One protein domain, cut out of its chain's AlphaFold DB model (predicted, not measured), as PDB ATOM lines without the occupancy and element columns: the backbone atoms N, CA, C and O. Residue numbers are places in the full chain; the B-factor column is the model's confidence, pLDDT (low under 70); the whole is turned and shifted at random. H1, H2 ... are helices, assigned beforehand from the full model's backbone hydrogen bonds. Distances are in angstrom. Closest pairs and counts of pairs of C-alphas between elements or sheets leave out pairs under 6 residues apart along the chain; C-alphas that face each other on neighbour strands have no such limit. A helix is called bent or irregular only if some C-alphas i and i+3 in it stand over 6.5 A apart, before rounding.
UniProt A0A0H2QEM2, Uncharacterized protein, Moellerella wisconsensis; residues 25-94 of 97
ATOM      1  N   ASN A  25     -50.924  -0.639 -42.461       91.94
ATOM      2  CA  ASN A  25     -49.488  -0.541 -42.704       91.94
ATOM      3  C   ASN A  25     -48.916  -1.854 -43.239       91.94
ATOM      4  O   ASN A  25     -48.144  -1.824 -44.198       91.94
ATOM      5  N   CYS A  26     -49.307  -2.999 -42.678       90.88
ATOM      6  CA  CYS A  26     -48.856  -4.296 -43.172       90.88
ATOM      7  C   CYS A  26     -49.362  -4.612 -44.575       90.88
ATOM      8  O   CYS A  26     -48.568  -5.053 -45.407       90.88
ATOM      9  N   ASP A  27     -50.628  -4.335 -44.886       90.94
ATOM     10  CA  ASP A  27     -51.120  -4.494 -46.259       90.94
ATOM     11  C   ASP A  27     -50.334  -3.623 -47.248       90.94
ATOM     12  O   ASP A  27     -49.936  -4.091 -48.319       90.94
ATOM     13  N   THR A  28     -50.033  -2.378 -46.866       93.44
ATOM     14  CA  THR A  28     -49.213  -1.477 -47.689       93.44
ATOM     15  C   THR A  28     -47.800  -2.032 -47.881       93.44
ATOM     16  O   THR A  28     -47.325  -2.107 -49.012       93.44
ATOM     17  N   TYR A  29     -47.141  -2.467 -46.803       94.19
ATOM     18  CA  TYR A  29     -45.799  -3.050 -46.847       94.19
ATOM     19  C   TYR A  29     -45.728  -4.263 -47.783       94.19
ATOM     20  O   TYR A  29     -44.914  -4.295 -48.706       94.19
ATOM     21  N   PHE A  30     -46.604  -5.252 -47.578       93.88
ATOM     22  CA  PHE A  30     -46.596  -6.476 -48.378       93.88
ATOM     23  C   PHE A  30     -46.954  -6.213 -49.841       93.88
ATOM     24  O   PHE A  30     -46.412  -6.879 -50.726       93.88
ATOM     25  N   SER A  31     -47.823  -5.235 -50.109       94.50
ATOM     26  CA  SER A  31     -48.135  -4.793 -51.468       94.50
ATOM     27  C   SER A  31     -46.912  -4.182 -52.161       94.50
ATOM     28  O   SER A  31     -46.553  -4.628 -53.251       94.50
ATOM     29  N   GLU A  32     -46.221  -3.228 -51.522       93.75
ATOM     30  CA  GLU A  32     -45.016  -2.600 -52.086       93.75
ATOM     31  C   GLU A  32     -43.913  -3.638 -52.343       93.75
ATOM     32  O   GLU A  32     -43.375  -3.697 -53.446       93.75
ATOM     33  N   MET A  33     -43.633  -4.523 -51.381       93.56
ATOM     34  CA  MET A  33     -42.626  -5.579 -51.551       93.56
ATOM     35  C   MET A  33     -42.969  -6.537 -52.694       93.56
ATOM     36  O   MET A  33     -42.106  -6.901 -53.491       93.56
ATOM     37  N   ASN A  34     -44.238  -6.928 -52.819       94.44
ATOM     38  CA  ASN A  34     -44.685  -7.767 -53.924       94.44
ATOM     39  C   ASN A  34     -44.560  -7.049 -55.279       94.44
ATOM     40  O   ASN A  34     -44.224  -7.685 -56.276       94.44
ATOM     41  N   ASN A  35     -44.795  -5.736 -55.326       94.75
ATOM     42  CA  ASN A  35     -44.590  -4.941 -56.535       94.75
ATOM     43  C   ASN A  35     -43.108  -4.867 -56.919       94.75
ATOM     44  O   ASN A  35     -42.795  -5.047 -58.092       94.75
ATOM     45  N   LEU A  36     -42.202  -4.699 -55.950       92.62
ATOM     46  CA  LEU A  36     -40.754  -4.725 -56.191       92.62
ATOM     47  C   LEU A  36     -40.292  -6.082 -56.735       92.62
ATOM     48  O   LEU A  36     -39.556  -6.141 -57.713       92.62
ATOM     49  N   ILE A  37     -40.783  -7.184 -56.164       93.75
ATOM     50  CA  ILE A  37     -40.467  -8.530 -56.664       93.75
ATOM     51  C   ILE A  37     -40.998  -8.731 -58.088       93.75
ATOM     52  O   ILE A  37     -40.323  -9.334 -58.919       93.75
ATOM     53  N   LYS A  38     -42.200  -8.229 -58.393       93.88
ATOM     54  CA  LYS A  38     -42.747  -8.270 -59.757       93.88
ATOM     55  C   LYS A  38     -41.928  -7.428 -60.725       93.88
ATOM     56  O   LYS A  38     -41.740  -7.866 -61.853       93.88
ATOM     57  N   LEU A  39     -41.457  -6.254 -60.311       91.62
ATOM     58  CA  LEU A  39     -40.577  -5.426 -61.128       91.62
ATOM     59  C   LEU A  39     -39.275  -6.175 -61.425       91.62
ATOM     60  O   LEU A  39     -38.948  -6.367 -62.590       91.62
ATOM     61  N   ALA A  40     -38.628  -6.731 -60.396       90.38
ATOM     62  CA  ALA A  40     -37.429  -7.549 -60.561       90.38
ATOM     63  C   ALA A  40     -37.672  -8.753 -61.488       90.38
ATOM     64  O   ALA A  40     -36.861  -9.030 -62.368       90.38
ATOM     65  N   GLU A  41     -38.808  -9.445 -61.352       92.19
ATOM     66  CA  GLU A  41     -39.206 -10.508 -62.280       92.19
ATOM     67  C   GLU A  41     -39.368  -9.995 -63.710       92.19
ATOM     68  O   GLU A  41     -38.966 -10.676 -64.650       92.19
ATOM     69  N   GLN A  42     -39.948  -8.808 -63.884       92.62
ATOM     70  CA  GLN A  42     -40.171  -8.215 -65.194       92.62
ATOM     71  C   GLN A  42     -38.875  -7.796 -65.888       92.62
ATOM     72  O   GLN A  42     -38.723  -8.070 -67.079       92.62
ATOM     73  N   GLU A  43     -37.952  -7.183 -65.154       91.12
ATOM     74  CA  GLU A  43     -36.645  -6.759 -65.663       91.12
ATOM     75  C   GLU A  43     -35.740  -7.951 -65.984       91.12
ATOM     76  O   GLU A  43     -34.964  -7.912 -66.936       91.12
ATOM     77  N   ASN A  44     -35.905  -9.056 -65.255       90.12
ATOM     78  CA  ASN A  44     -35.102 -10.266 -65.409       90.12
ATOM     79  C   ASN A  44     -35.832 -11.393 -66.160       90.12
ATOM     80  O   ASN A  44     -35.416 -12.548 -66.088       90.12
ATOM     81  N   LYS A  45     -36.899 -11.100 -66.925       88.31
ATOM     82  CA  LYS A  45     -37.664 -12.128 -67.670       88.31
ATOM     83  C   LYS A  45     -36.803 -12.997 -68.587       88.31
ATOM     84  O   LYS A  45     -37.135 -14.158 -68.810       88.31
ATOM     85  N   SER A  46     -35.730 -12.427 -69.129       90.50
ATOM     86  CA  SER A  46     -34.811 -13.105 -70.050       90.50
ATOM     87  C   SER A  46     -33.607 -13.751 -69.351       90.50
ATOM     88  O   SER A  46     -32.771 -14.332 -70.035       90.50
ATOM     89  N   ALA A  47     -33.518 -13.652 -68.019       89.38
ATOM     90  CA  ALA A  47     -32.427 -14.160 -67.189       89.38
ATOM     91  C   ALA A  47     -32.930 -15.334 -66.320       89.38
ATOM     92  O   ALA A  47     -33.287 -15.149 -65.149       89.38
ATOM     93  N   PRO A  48     -33.031 -16.557 -66.874       86.06
ATOM     94  CA  PRO A  48     -33.572 -17.715 -66.160       86.06
ATOM     95  C   PRO A  48     -32.777 -18.075 -64.898       86.06
ATOM     96  O   PRO A  48     -33.351 -18.630 -63.962       86.06
ATOM     97  N   GLU A  49     -31.492 -17.726 -64.822       90.50
ATOM     98  CA  GLU A  49     -30.667 -17.886 -63.623       90.50
ATOM     99  C   GLU A  49     -31.170 -17.057 -62.430       90.50
ATOM    100  O   GLU A  49     -31.037 -17.485 -61.283       90.50
ATOM    101  N   MET A  50     -31.827 -15.920 -62.684       91.12
ATOM    102  CA  MET A  50     -32.376 -15.051 -61.637       91.12
ATOM    103  C   MET A  50     -33.702 -15.571 -61.076       91.12
ATOM    104  O   MET A  50     -34.103 -15.190 -59.973       91.12
ATOM    105  N   LYS A  51     -34.372 -16.488 -61.786       90.56
ATOM    106  CA  LYS A  51     -35.676 -17.030 -61.387       90.56
ATOM    107  C   LYS A  51     -35.652 -17.636 -59.985       90.56
ATOM    108  O   LYS A  51     -36.550 -17.366 -59.195       90.56
ATOM    109  N   ALA A  52     -34.621 -18.417 -59.663       93.69
ATOM    110  CA  ALA A  52     -34.502 -19.051 -58.351       93.69
ATOM    111  C   ALA A  52     -34.397 -18.016 -57.219       93.69
ATOM    112  O   ALA A  52     -34.982 -18.200 -56.154       93.69
ATOM    113  N   GLN A  53     -33.695 -16.905 -57.464       93.31
ATOM    114  CA  GLN A  53     -33.561 -15.823 -56.494       93.31
ATOM    115  C   GLN A  53     -34.883 -15.060 -56.321       93.31
ATOM    116  O   GLN A  53     -35.306 -14.824 -55.193       93.31
ATOM    117  N   ILE A  54     -35.585 -14.756 -57.417       94.12
ATOM    118  CA  ILE A  54     -36.910 -14.114 -57.387       94.12
ATOM    119  C   ILE A  54     -37.936 -14.995 -56.660       94.12
ATOM    120  O   ILE A  54     -38.699 -14.508 -55.824       94.12
ATOM    121  N   ASP A  55     -37.954 -16.300 -56.940       94.38
ATOM    122  CA  ASP A  55     -38.848 -17.244 -56.266       94.38
ATOM    123  C   ASP A  55     -38.511 -17.355 -54.768       94.38
ATOM    124  O   ASP A  55     -39.420 -17.390 -53.933       94.38
ATOM    125  N   ALA A  56     -37.225 -17.306 -54.400       95.25
ATOM    126  CA  ALA A  56     -36.809 -17.226 -53.003       95.25
ATOM    127  C   ALA A  56     -37.305 -15.933 -52.328       95.25
ATOM    128  O   ALA A  56     -37.811 -15.996 -51.209       95.25
ATOM    129  N   MET A  57     -37.256 -14.780 -53.006       94.50
ATOM    130  CA  MET A  57     -37.806 -13.523 -52.474       94.50
ATOM    131  C   MET A  57     -39.320 -13.610 -52.231       94.50
ATOM    132  O   MET A  57     -39.805 -13.156 -51.193       94.50
ATOM    133  N   LYS A  58     -40.081 -14.241 -53.138       93.25
ATOM    134  CA  LYS A  58     -41.527 -14.480 -52.944       93.25
ATOM    135  C   LYS A  58     -41.803 -15.382 -51.744       93.25
ATOM    136  O   LYS A  58     -42.726 -15.116 -50.968       93.25
ATOM    137  N   ALA A  59     -41.015 -16.447 -51.592       94.94
ATOM    138  CA  ALA A  59     -41.130 -17.360 -50.461       94.94
ATOM    139  C   ALA A  59     -40.848 -16.631 -49.141       94.94
ATOM    140  O   ALA A  59     -41.676 -16.668 -48.235       94.94
ATOM    141  N   GLN A  60     -39.755 -15.863 -49.077       93.44
ATOM    142  CA  GLN A  60     -39.404 -15.037 -47.919       93.44
ATOM    143  C   GLN A  60     -40.515 -14.047 -47.556       93.44
ATOM    144  O   GLN A  60     -40.859 -13.924 -46.384       93.44
ATOM    145  N   LEU A  61     -41.129 -13.384 -48.541       92.56
ATOM    146  CA  LEU A  61     -42.238 -12.466 -48.285       92.56
ATOM    147  C   LEU A  61     -43.462 -13.189 -47.698       92.56
ATOM    148  O   LEU A  61     -44.128 -12.679 -46.796       92.56
ATOM    149  N   THR A  62     -43.736 -14.400 -48.184       92.44
ATOM    150  CA  THR A  62     -44.827 -15.249 -47.691       92.44
ATOM    151  C   THR A  62     -44.573 -15.708 -46.257       92.44
ATOM    152  O   THR A  62     -45.472 -15.629 -45.417       92.44
ATOM    153  N   ASP A  63     -43.358 -16.161 -45.952       93.44
ATOM    154  CA  ASP A  63     -42.977 -16.564 -44.598       93.44
ATOM    155  C   ASP A  63     -42.935 -15.377 -43.635       93.44
ATOM    156  O   ASP A  63     -43.427 -15.497 -42.517       93.44
ATOM    157  N   ALA A  64     -42.473 -14.203 -44.073       89.50
ATOM    158  CA  ALA A  64     -42.524 -12.982 -43.274       89.50
ATOM    159  C   ALA A  64     -43.967 -12.609 -42.908       89.50
ATOM    160  O   ALA A  64     -44.240 -12.259 -41.761       89.50
ATOM    161  N   LYS A  65     -44.916 -12.752 -43.845       89.00
ATOM    162  CA  LYS A  65     -46.344 -12.535 -43.576       89.00
ATOM    163  C   LYS A  65     -46.893 -13.511 -42.539       89.00
ATOM    164  O   LYS A  65     -47.615 -13.097 -41.635       89.00
ATOM    165  N   LYS A  66     -46.535 -14.794 -42.637       89.81
ATOM    166  CA  LYS A  66     -46.940 -15.814 -41.655       89.81
ATOM    167  C   LYS A  66     -46.332 -15.558 -40.280       89.81
ATOM    168  O   LYS A  66     -47.035 -15.666 -39.282       89.81
ATOM    169  N   ALA A  67     -45.048 -15.211 -40.234       88.81
ATOM    170  CA  ALA A  67     -44.354 -14.891 -38.997       88.81
ATOM    171  C   ALA A  67     -44.987 -13.667 -38.327       88.81
ATOM    172  O   ALA A  67     -45.297 -13.724 -37.141       88.81
ATOM    173  N   LEU A  68     -45.269 -12.603 -39.084       87.31
ATOM    174  CA  LEU A  68     -45.932 -11.404 -38.567       87.31
ATOM    175  C   LEU A  68     -47.332 -11.698 -38.017       87.31
ATOM    176  O   LEU A  68     -47.668 -11.209 -36.946       87.31
ATOM    177  N   ALA A  69     -48.098 -12.583 -38.655       85.75
ATOM    178  CA  ALA A  69     -49.421 -12.978 -38.168       85.75
ATOM    179  C   ALA A  69     -49.407 -13.671 -36.786       85.75
ATOM    180  O   ALA A  69     -50.462 -13.813 -36.172       85.75
ATOM    181  N   SER A  70     -48.238 -14.100 -36.287       87.25
ATOM    182  CA  SER A  70     -48.089 -14.644 -34.930       87.25
ATOM    183  C   SER A  70     -47.947 -13.577 -33.833       87.25
ATOM    184  O   SER A  70     -48.031 -13.915 -32.652       87.25
ATOM    185  N   TYR A  71     -47.764 -12.304 -34.201       83.06
ATOM    186  CA  TYR A  71     -47.630 -11.184 -33.266       83.06
ATOM    187  C   TYR A  71     -48.979 -10.488 -33.018       83.06
ATOM    188  O   TYR A  71     -49.873 -10.547 -33.863       83.06
ATOM    189  N   PRO A  72     -49.149  -9.776 -31.892       88.12
ATOM    190  CA  PRO A  72     -50.256  -8.847 -31.689       88.12
ATOM    191  C   PRO A  72     -50.386  -7.819 -32.824       88.12
ATOM    192  O   PRO A  72     -49.391  -7.312 -33.335       88.12
ATOM    193  N   GLU A  73     -51.619  -7.454 -33.182       84.31
ATOM    194  CA  GLU A  73     -51.913  -6.545 -34.305       84.31
ATOM    195  C   GLU A  73     -51.190  -5.191 -34.194       84.31
ATOM    196  O   GLU A  73     -50.651  -4.691 -35.177       84.31
ATOM    197  N   ALA A  74     -51.093  -4.626 -32.987       85.50
ATOM    198  CA  ALA A  74     -50.375  -3.372 -32.755       85.50
ATOM    199  C   ALA A  74     -48.864  -3.487 -33.040       85.50
ATOM    200  O   ALA A  74     -48.254  -2.546 -33.549       85.50
ATOM    201  N   GLU A  75     -48.256  -4.637 -32.738       88.12
ATOM    202  CA  GLU A  75     -46.839  -4.894 -33.015       88.12
ATOM    203  C   GLU A  75     -46.606  -5.140 -34.506       88.12
ATOM    204  O   GLU A  75     -45.640  -4.614 -35.064       88.12
ATOM    205  N   GLN A  76     -47.526  -5.856 -35.167       86.00
ATOM    206  CA  GLN A  76     -47.534  -6.001 -36.623       86.00
ATOM    207  C   GLN A  76     -47.568  -4.626 -37.296       86.00
ATOM    208  O   GLN A  76     -46.679  -4.294 -38.078       86.00
ATOM    209  N   GLU A  77     -48.544  -3.790 -36.938       89.25
ATOM    210  CA  GLU A  77     -48.739  -2.476 -37.552       89.25
ATOM    211  C   GLU A  77     -47.575  -1.517 -37.323       89.25
ATOM    212  O   GLU A  77     -47.223  -0.751 -38.226       89.25
ATOM    213  N   ASN A  78     -46.952  -1.565 -36.145       89.38
ATOM    214  CA  ASN A  78     -45.774  -0.759 -35.852       89.38
ATOM    215  C   ASN A  78     -44.541  -1.226 -36.643       89.38
ATOM    216  O   ASN A  78     -43.795  -0.404 -37.179       89.38
ATOM    217  N   ALA A  79     -44.318  -2.540 -36.743       89.56
ATOM    218  CA  ALA A  79     -43.213  -3.093 -37.523       89.56
ATOM    219  C   ALA A  79     -43.382  -2.788 -39.019       89.56
ATOM    220  O   ALA A  79     -42.464  -2.290 -39.673       89.56
ATOM    221  N   CYS A  80     -44.581  -3.014 -39.553       93.12
ATOM    222  CA  CYS A  80     -44.903  -2.711 -40.940       93.12
ATOM    223  C   CYS A  80     -44.870  -1.207 -41.234       93.12
ATOM    224  O   CYS A  80     -44.441  -0.816 -42.315       93.12
ATOM    225  N   GLY A  81     -45.273  -0.353 -40.286       93.06
ATOM    226  CA  GLY A  81     -45.191   1.101 -40.428       93.06
ATOM    227  C   GLY A  81     -43.756   1.570 -40.664       93.06
ATOM    228  O   GLY A  81     -43.485   2.247 -41.654       93.06
ATOM    229  N   GLN A  82     -42.824   1.113 -39.827       93.56
ATOM    230  CA  GLN A  82     -41.397   1.408 -39.987       93.56
ATOM    231  C   GLN A  82     -40.852   0.896 -41.328       93.56
ATOM    232  O   GLN A  82     -40.117   1.605 -42.017       93.56
ATOM    233  N   ALA A  83     -41.251  -0.308 -41.740       91.56
ATOM    234  CA  ALA A  83     -40.831  -0.869 -43.019       91.56
ATOM    235  C   ALA A  83     -41.373  -0.069 -44.221       91.56
ATOM    236  O   ALA A  83     -40.643   0.177 -45.180       91.56
ATOM    237  N   VAL A  84     -42.625   0.401 -44.166       93.81
ATOM    238  CA  VAL A  84     -43.198   1.296 -45.188       93.81
ATOM    239  C   VAL A  84     -42.419   2.608 -45.268       93.81
ATOM    240  O   VAL A  84     -42.168   3.101 -46.367       93.81
ATOM    241  N   GLU A  85     -42.032   3.192 -44.135       94.25
ATOM    242  CA  GLU A  85     -41.218   4.410 -44.133       94.25
ATOM    243  C   GLU A  85     -39.838   4.182 -44.747       94.25
ATOM    244  O   GLU A  85     -39.405   4.992 -45.565       94.25
ATOM    245  N   ALA A  86     -39.191   3.055 -44.444       93.62
ATOM    246  CA  ALA A  86     -37.924   2.686 -45.066       93.62
ATOM    247  C   ALA A  86     -38.051   2.548 -46.594       93.62
ATOM    248  O   ALA A  86     -37.229   3.091 -47.330       93.62
ATOM    249  N   ILE A  87     -39.121   1.911 -47.091       91.62
ATOM    250  CA  ILE A  87     -39.392   1.807 -48.536       91.62
ATOM    251  C   ILE A  87     -39.570   3.196 -49.161       91.62
ATOM    252  O   ILE A  87     -39.022   3.475 -50.228       91.62
ATOM    253  N   LYS A  88     -40.323   4.091 -48.508       92.06
ATOM    254  CA  LYS A  88     -40.512   5.468 -48.993       92.06
ATOM    255  C   LYS A  88     -39.188   6.222 -49.075       92.06
ATOM    256  O   LYS A  88     -38.959   6.914 -50.061       92.06
ATOM    257  N   GLN A  89     -38.336   6.082 -48.062       92.06
ATOM    258  CA  GLN A  89     -37.023   6.722 -48.032       92.06
ATOM    259  C   GLN A  89     -36.115   6.182 -49.138       92.06
ATOM    260  O   GLN A  89     -35.554   6.975 -49.885       92.06
ATOM    261  N   ALA A  90     -36.050   4.862 -49.319       89.75
ATOM    262  CA  ALA A  90     -35.268   4.244 -50.389       89.75
ATOM    263  C   ALA A  90     -35.759   4.670 -51.786       89.75
ATOM    264  O   ALA A  90     -34.963   4.989 -52.665       89.75
ATOM    265  N   LYS A  91     -37.080   4.785 -51.985       87.25
ATOM    266  CA  LYS A  91     -37.660   5.318 -53.229       87.25
ATOM    267  C   LYS A  91     -37.306   6.793 -53.446       87.25
ATOM    268  O   LYS A  91     -37.003   7.185 -54.566       87.25
ATOM    269  N   ALA A  92     -37.321   7.607 -52.390       90.81
ATOM    270  CA  ALA A  92     -36.938   9.017 -52.463       90.81
ATOM    271  C   ALA A  92     -35.434   9.215 -52.727       90.81
ATOM    272  O   ALA A  92     -35.057  10.188 -53.375       90.81
ATOM    273  N   ALA A  93     -34.593   8.294 -52.248       89.31
ATOM    274  CA  ALA A  93     -33.152   8.279 -52.495       89.31
ATOM    275  C   ALA A  93     -32.778   7.780 -53.905       89.31
ATOM    276  O   ALA A  93     -31.651   7.992 -54.340       89.31
ATOM    277  N   GLY A  94     -33.719   7.163 -54.629       79.88
ATOM    278  CA  GLY A  94     -33.468   6.553 -55.936       79.88
ATOM    279  C   GLY A  94     -32.892   5.136 -55.864       79.88
ATOM    280  O   GLY A  94     -32.567   4.572 -56.897       79.88
TER     281      GLY A  94
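What this domain is: This is residues 25 to 94 of the 97 residues of an uncharacterized protein of Moellerella wisconsensis (UniProt A0A0H2QEM2). Helices H2 and H1 lie side by side as a long helical hairpin, and a third helix, H3, crosses the beginning of H1 at a slant and runs on away from H2, so that residues 89 to 94 stick out at its far end. The outline is flat, with spans of 42 by 29 by 12 A. The printed part has 70 residues, with three named helices in the order H1, H2, H3 and no named strand; the class is all helix. It is only just loose, close to compact, with a radius of gyration of the C-alphas of 13.5 A.

How they stand to each other: H2, residues 48 to 68, touches H1, residues 25 to 43, and the two form a hairpin. They run opposite ways at a shallow tilt of 6 degrees; their closest C-alphas, those of Glu 41 and Ile 54, are 6.5 A apart. H3, residues 73 to 93, touches H1, which meets it with residues 25 to 32 alone. Their closest C-alphas, those of Cys 26 and Cys 80, are 4.8 A apart. H1 and H3 run the same way at a steep tilt of 42 degrees. H2 and H3 are close but not clearly touching, with the closest C-alphas, those of Leu 68 and Gln 76, 6.0 A apart. They run opposite ways at a steep tilt of 36 degrees, only just past shallow. In H1 and H3 every O i to N i+4 pair is within hydrogen-bond range; in H2, 15 of 17 are.

Where its parts are: H2 measures 30.9 A from its first to its last C-alpha, and C-alpha 48 is at (-33.572, -17.715, -66.160). H2 is irregular, but only just: C-alphas 49 and 52 are 6.6 A apart. H1 measures 27.0 A and begins with C-alpha 25 at (-49.488, -0.541, -42.704). H3 measures 30.0 A and ends with C-alpha 93 at (-33.152, 8.279, -52.495).

The domain as a whole: The two C-alphas farthest apart, those of Ser 46 and Pro 72, are 41.6 A apart. Both links, H1 to H2 and H2 to H3, are tight, with 4 residues each. The printed part has no cut. The mean pLDDT of the printed part is 91.0, and no printed residue is under 70.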